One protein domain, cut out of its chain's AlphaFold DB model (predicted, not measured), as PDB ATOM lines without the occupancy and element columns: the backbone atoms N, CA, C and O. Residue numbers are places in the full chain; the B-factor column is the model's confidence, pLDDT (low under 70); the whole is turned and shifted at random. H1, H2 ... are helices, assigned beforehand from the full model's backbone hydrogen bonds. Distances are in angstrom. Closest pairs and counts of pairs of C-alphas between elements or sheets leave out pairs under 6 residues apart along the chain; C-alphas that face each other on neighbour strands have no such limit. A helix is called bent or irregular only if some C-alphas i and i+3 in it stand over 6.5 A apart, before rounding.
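What this domain is: This is residues 31 to 75 of the 145 residues of an uncharacterized protein of Marinomonas piezotolerans (UniProt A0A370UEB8). What shape is this? From its first residues H1 runs to a sharp kink and folds back as a hook, and short H2 packs across its later part. How large is it? The printed part has 45 residues, with H1, then H2, and no named strand: all helix. It is compact, with a radius of gyration of the C-alphas of 9.7 A and spans of 29 by 18 by 17 A.

How they stand to each other: Is H1 straight? H1, residues 33 to 55, has a kink of 147 degrees near residue 42 and is irregular: C-alphas 39 and 42 are 9.6 A apart. Its O i to N i+4 pairs are within hydrogen-bond range in 16 of 19. How does H2 stand? H2, residues 62 to 69, touches H1 at a steep tilt of 67 degrees, opposite ways; the closest C-alphas, of Ala 52 and Arg 66, are 5.1 A apart. In H2 every such O to N pair is within range.

Where its parts are: Where does H1 begin? C-alpha 33 is at (35.568, -44.999, -4.231), 14.3 A from C-alpha 55. Where does H2 end? C-alpha 69 is at (35.014, -53.801, -3.174), 9.4 A from C-alpha 62.

The domain as a whole: Is anything cut? The printed part has no cut, and the link is short. Is confidence low? No printed residue is under 70.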
ATOM      1  N   VAL A  31      31.430 -43.869   1.584       95.81
ATOM      2  CA  VAL A  31      31.022 -43.582   0.204       95.81
ATOM      3  C   VAL A  31      31.780 -44.472  -0.783       95.81
ATOM      4  O   VAL A  31      32.908 -44.873  -0.502       95.81
ATOM      5  N   PRO A  32      31.226 -44.762  -1.973       96.00
ATOM      6  CA  PRO A  32      31.961 -45.485  -3.006       96.00
ATOM      7  C   PRO A  32      33.266 -44.778  -3.396       96.00
ATOM      8  O   PRO A  32      33.336 -43.546  -3.441       96.00
ATOM      9  N   ALA A  33      34.288 -45.548  -3.773       97.00
ATOM     10  CA  ALA A  33      35.568 -44.999  -4.231       97.00
ATOM     11  C   ALA A  33      35.421 -44.035  -5.422       97.00
ATOM     12  O   ALA A  33      36.189 -43.081  -5.545       97.00
ATOM     13  N   SER A  34      34.415 -44.245  -6.275       97.12
ATOM     14  CA  SER A  34      34.085 -43.346  -7.382       97.12
ATOM     15  C   SER A  34      33.750 -41.926  -6.915       97.12
ATOM     16  O   SER A  34      34.206 -40.978  -7.547       97.12
ATOM     17  N   VAL A  35      33.058 -41.764  -5.781       97.62
ATOM     18  CA  VAL A  35      32.722 -40.451  -5.198       97.62
ATOM     19  C   VAL A  35      33.980 -39.738  -4.707       97.62
ATOM     20  O   VAL A  35      34.173 -38.550  -4.970       97.62
ATOM     21  N   VAL A  36      34.890 -40.471  -4.052       98.12
ATOM     22  CA  VAL A  36      36.197 -39.926  -3.644       98.12
ATOM     23  C   VAL A  36      36.988 -39.471  -4.874       98.12
ATOM     24  O   VAL A  36      37.574 -38.388  -4.869       98.12
ATOM     25  N   ILE A  37      36.984 -40.264  -5.949       98.19
ATOM     26  CA  ILE A  37      37.671 -39.937  -7.206       98.19
ATOM     27  C   ILE A  37      37.066 -38.711  -7.887       98.19
ATOM     28  O   ILE A  37      37.819 -37.863  -8.361       98.19
ATOM     29  N   GLU A  38      35.744 -38.618  -7.964       98.12
ATOM     30  CA  GLU A  38      35.052 -37.498  -8.600       98.12
ATOM     31  C   GLU A  38      35.398 -36.180  -7.904       98.12
ATOM     32  O   GLU A  38      35.804 -35.221  -8.560       98.12
ATOM     33  N   LEU A  39      35.355 -36.172  -6.568       98.06
ATOM     34  CA  LEU A  39      35.609 -34.977  -5.767       98.06
ATOM     35  C   LEU A  39      37.084 -34.543  -5.761       98.06
ATOM     36  O   LEU A  39      37.383 -33.355  -5.690       98.06
ATOM     37  N   ASN A  40      38.018 -35.494  -5.842       98.00
ATOM     38  CA  ASN A  40      39.455 -35.224  -5.708       98.00
ATOM     39  C   ASN A  40      40.234 -35.306  -7.040       98.00
ATOM     40  O   ASN A  40      41.445 -35.057  -7.100       98.00
ATOM     41  N   GLY A  41      39.560 -35.695  -8.120       97.38
ATOM     42  CA  GLY A  41      40.083 -35.736  -9.476       97.38
ATOM     43  C   GLY A  41      41.194 -36.762  -9.726       97.38
ATOM     44  O   GLY A  41      41.294 -37.836  -9.123       97.38
ATOM     45  N   ASN A  42      42.063 -36.431 -10.689       97.44
ATOM     46  CA  ASN A  42      43.111 -37.328 -11.194       97.44
ATOM     47  C   ASN A  42      44.093 -37.792 -10.111       97.44
ATOM     48  O   ASN A  42      44.721 -38.834 -10.269       97.44
ATOM     49  N   HIS A  43      44.247 -37.021  -9.037       96.31
ATOM     50  CA  HIS A  43      45.165 -37.358  -7.963       96.31
ATOM     51  C   HIS A  43      44.736 -38.648  -7.256       96.31
ATOM     52  O   HIS A  43      45.421 -39.666  -7.351       96.31
ATOM     53  N   TRP A  44      43.543 -38.647  -6.663       98.00
ATOM     54  CA  TRP A  44      43.001 -39.811  -5.963       98.00
ATOM     55  C   TRP A  44      42.637 -40.961  -6.895       98.00
ATOM     56  O   TRP A  44      42.792 -42.120  -6.518       98.00
ATOM     57  N   ARG A  45      42.279 -40.678  -8.156       98.38
ATOM     58  CA  ARG A  45      42.118 -41.734  -9.166       98.38
ATOM     59  C   ARG A  45      43.368 -42.602  -9.311       98.38
ATOM     60  O   ARG A  45      43.239 -43.818  -9.439       98.38
ATOM     61  N   LYS A  46      44.564 -42.001  -9.326       98.12
ATOM     62  CA  LYS A  46      45.832 -42.742  -9.437       98.12
ATOM     63  C   LYS A  46      46.071 -43.603  -8.203       98.12
ATOM     64  O   LYS A  46      46.282 -44.803  -8.359       98.12
ATOM     65  N   ILE A  47      45.950 -43.000  -7.019       98.50
ATOM     66  CA  ILE A  47      46.140 -43.660  -5.721       98.50
ATOM     67  C   ILE A  47      45.236 -44.888  -5.630       98.50
ATOM     68  O   ILE A  47      45.731 -46.007  -5.535       98.50
ATOM     69  N   LEU A  48      43.918 -44.701  -5.758       98.44
ATOM     70  CA  LEU A  48      42.955 -45.792  -5.596       98.44
ATOM     71  C   LEU A  48      43.069 -46.850  -6.697       98.44
ATOM     72  O   LEU A  48      42.807 -48.019  -6.443       98.44
ATOM     73  N   THR A  49      43.506 -46.482  -7.906       98.25
ATOM     74  CA  THR A  49      43.758 -47.481  -8.954       98.25
ATOM     75  C   THR A  49      44.973 -48.352  -8.635       98.25
ATOM     76  O   THR A  49      44.919 -49.563  -8.840       98.25
ATOM     77  N   ILE A  50      46.071 -47.764  -8.154       98.44
ATOM     78  CA  ILE A  50      47.257 -48.539  -7.773       98.44
ATOM     79  C   ILE A  50      46.936 -49.424  -6.567       98.44
ATOM     80  O   ILE A  50      47.229 -50.616  -6.615       98.44
ATOM     81  N   ILE A  51      46.255 -48.885  -5.547       97.88
ATOM     82  CA  ILE A  51      45.772 -49.668  -4.399       97.88
ATOM     83  C   ILE A  51      44.927 -50.849  -4.878       97.88
ATOM     84  O   ILE A  51      45.230 -51.984  -4.524       97.88
ATOM     85  N   ALA A  52      43.927 -50.603  -5.731       97.25
ATOM     86  CA  ALA A  52      43.067 -51.657  -6.253       97.25
ATOM     87  C   ALA A  52      43.886 -52.766  -6.917       97.25
ATOM     88  O   ALA A  52      43.718 -53.928  -6.569       97.25
ATOM     89  N   LYS A  53      44.835 -52.430  -7.799       96.12
ATOM     90  CA  LYS A  53      45.691 -53.435  -8.452       96.12
ATOM     91  C   LYS A  53      46.516 -54.260  -7.464       96.12
ATOM     92  O   LYS A  53      46.644 -55.464  -7.658       96.12
ATOM     93  N   LEU A  54      47.037 -53.640  -6.404       95.62
ATOM     94  CA  LEU A  54      47.800 -54.349  -5.374       95.62
ATOM     95  C   LEU A  54      46.941 -55.378  -4.617       95.62
ATOM     96  O   LEU A  54      47.435 -56.451  -4.270       95.62
ATOM     97  N   VAL A  55      45.656 -55.079  -4.402       94.00
ATOM     98  CA  VAL A  55      44.736 -55.908  -3.592       94.00
ATOM     99  C   VAL A  55      43.771 -56.781  -4.406       94.00
ATOM    100  O   VAL A  55      42.954 -57.505  -3.836       94.00
ATOM    101  N   THR A  56      43.848 -56.723  -5.735       92.94
ATOM    102  CA  THR A  56      43.020 -57.512  -6.668       92.94
ATOM    103  C   THR A  56      43.636 -58.884  -6.872       92.94
ATOM    104  O   THR A  56      44.770 -58.950  -7.344       92.94
ATOM    105  N   VAL A  57      42.939 -59.981  -6.568       86.31
ATOM    106  CA  VAL A  57      43.487 -61.332  -6.798       86.31
ATOM    107  C   VAL A  57      43.452 -61.706  -8.288       86.31
ATOM    108  O   VAL A  57      42.779 -61.054  -9.075       86.31
ATOM    109  N   ALA A  58      44.229 -62.713  -8.704       77.44
ATOM    110  CA  ALA A  58      44.596 -62.945 -10.112       77.44
ATOM    111  C   ALA A  58      43.427 -63.116 -11.109       77.44
ATOM    112  O   ALA A  58      43.633 -62.932 -12.304       77.44
ATOM    113  N   GLU A  59      42.223 -63.440 -10.639       83.50
ATOM    114  CA  GLU A  59      41.038 -63.670 -11.479       83.50
ATOM    115  C   GLU A  59      40.066 -62.478 -11.511       83.50
ATOM    116  O   GLU A  59      39.048 -62.516 -12.198       83.50
ATOM    117  N   GLU A  60      40.360 -61.404 -10.779       92.19
ATOM    118  CA  GLU A  60      39.461 -60.263 -10.641       92.19
ATOM    119  C   GLU A  60      39.838 -59.101 -11.566       92.19
ATOM    120  O   GLU A  60      41.013 -58.809 -11.802       92.19
ATOM    121  N   ASP A  61      38.833 -58.359 -12.039       95.56
ATOM    122  CA  ASP A  61      39.080 -57.059 -12.658       95.56
ATOM    123  C   ASP A  61      39.306 -56.017 -11.560       95.56
ATOM    124  O   ASP A  61      38.396 -55.675 -10.799       95.56
ATOM    125  N   TRP A  62      40.514 -55.455 -11.513       95.62
ATOM    126  CA  TRP A  62      40.860 -54.407 -10.555       95.62
ATOM    127  C   TRP A  62      39.931 -53.193 -10.640       95.62
ATOM    128  O   TRP A  62      39.808 -52.458  -9.664       95.62
ATOM    129  N   ARG A  63      39.269 -52.958 -11.782       97.06
ATOM    130  CA  ARG A  63      38.269 -51.888 -11.925       97.06
ATOM    131  C   ARG A  63      37.044 -52.167 -11.070       97.06
ATOM    132  O   ARG A  63      36.591 -51.274 -10.365       97.06
ATOM    133  N   ILE A  64      36.562 -53.410 -11.087       96.19
ATOM    134  CA  ILE A  64      35.449 -53.856 -10.246       96.19
ATOM    135  C   ILE A  64      35.866 -53.777  -8.778       96.19
ATOM    136  O   ILE A  64      35.133 -53.214  -7.970       96.19
ATOM    137  N   VAL A  65      37.072 -54.249  -8.440       96.06
ATOM    138  CA  VAL A  65      37.599 -54.138  -7.070       96.06
ATOM    139  C   VAL A  65      37.655 -52.681  -6.623       96.06
ATOM    140  O   VAL A  65      37.144 -52.365  -5.557       96.06
ATOM    141  N   ARG A  66      38.203 -51.774  -7.441       96.94
ATOM    142  CA  ARG A  66      38.264 -50.339  -7.133       96.94
ATOM    143  C   ARG A  66      36.878 -49.750  -6.885       96.94
ATOM    144  O   ARG A  66      36.716 -48.996  -5.937       96.94
ATOM    145  N   ASP A  67      35.916 -50.049  -7.751       95.56
ATOM    146  CA  ASP A  67      34.635 -49.341  -7.763       95.56
ATOM    147  C   ASP A  67      33.611 -49.931  -6.783       95.56
ATOM    148  O   ASP A  67      32.727 -49.201  -6.339       95.56
ATOM    149  N   GLN A  68      33.730 -51.217  -6.431       93.69
ATOM    150  CA  GLN A  68      32.719 -51.933  -5.640       93.69
ATOM    151  C   GLN A  68      33.241 -52.534  -4.332       93.69
ATOM    152  O   GLN A  68      32.481 -52.597  -3.375       93.69
ATOM    153  N   PHE A  69      34.506 -52.961  -4.274       93.38
ATOM    154  CA  PHE A  69      35.014 -53.801  -3.174       93.38
ATOM    155  C   PHE A  69      36.265 -53.241  -2.491       93.38
ATOM    156  O   PHE A  69      36.923 -53.946  -1.727       93.38
ATOM    157  N   LEU A  70      36.660 -52.005  -2.806       95.19
ATOM    158  CA  LEU A  70      37.955 -51.474  -2.390       95.19
ATOM    159  C   LEU A  70      38.038 -51.390  -0.866       95.19
ATOM    160  O   LEU A  70      39.000 -51.873  -0.274       95.19
ATOM    161  N   TRP A  71      37.003 -50.827  -0.247       95.00
ATOM    162  CA  TRP A  71      36.937 -50.578   1.193       95.00
ATOM    163  C   TRP A  71      36.775 -51.848   2.025       95.00
ATOM    164  O   TRP A  71      37.231 -51.882   3.161       95.00
ATOM    165  N   ASP A  72      36.269 -52.932   1.435       92.25
ATOM    166  CA  ASP A  72      36.217 -54.240   2.099       92.25
ATOM    167  C   ASP A  72      37.611 -54.876   2.255       92.25
ATOM    168  O   ASP A  72      37.786 -55.856   2.981       92.25
ATOM    169  N   ARG A  73      38.617 -54.355   1.541       91.94
ATOM    170  CA  ARG A  73      39.958 -54.957   1.442       91.94
ATOM    171  C   ARG A  73      41.059 -54.099   2.028       91.94
ATOM    172  O   ARG A  73      42.141 -54.618   2.323       91.94
ATOM    173  N   VAL A  74      40.824 -52.794   2.132       95.19
ATOM    174  CA  VAL A  74      41.863 -51.835   2.493       95.19
ATOM    175  C   VAL A  74      41.402 -50.883   3.568       95.19
ATOM    176  O   VAL A  74      40.262 -50.433   3.577       95.19
ATOM    177  N   LYS A  75      42.351 -50.510   4.420       95.69
ATOM    178  CA  LYS A  75      42.219 -49.391   5.344       95.69
ATOM    179  C   LYS A  75      43.178 -48.295   4.900       95.69
ATOM    180  O   LYS A  75      44.356 -48.558   4.677       95.69
TER     181      LYS A  75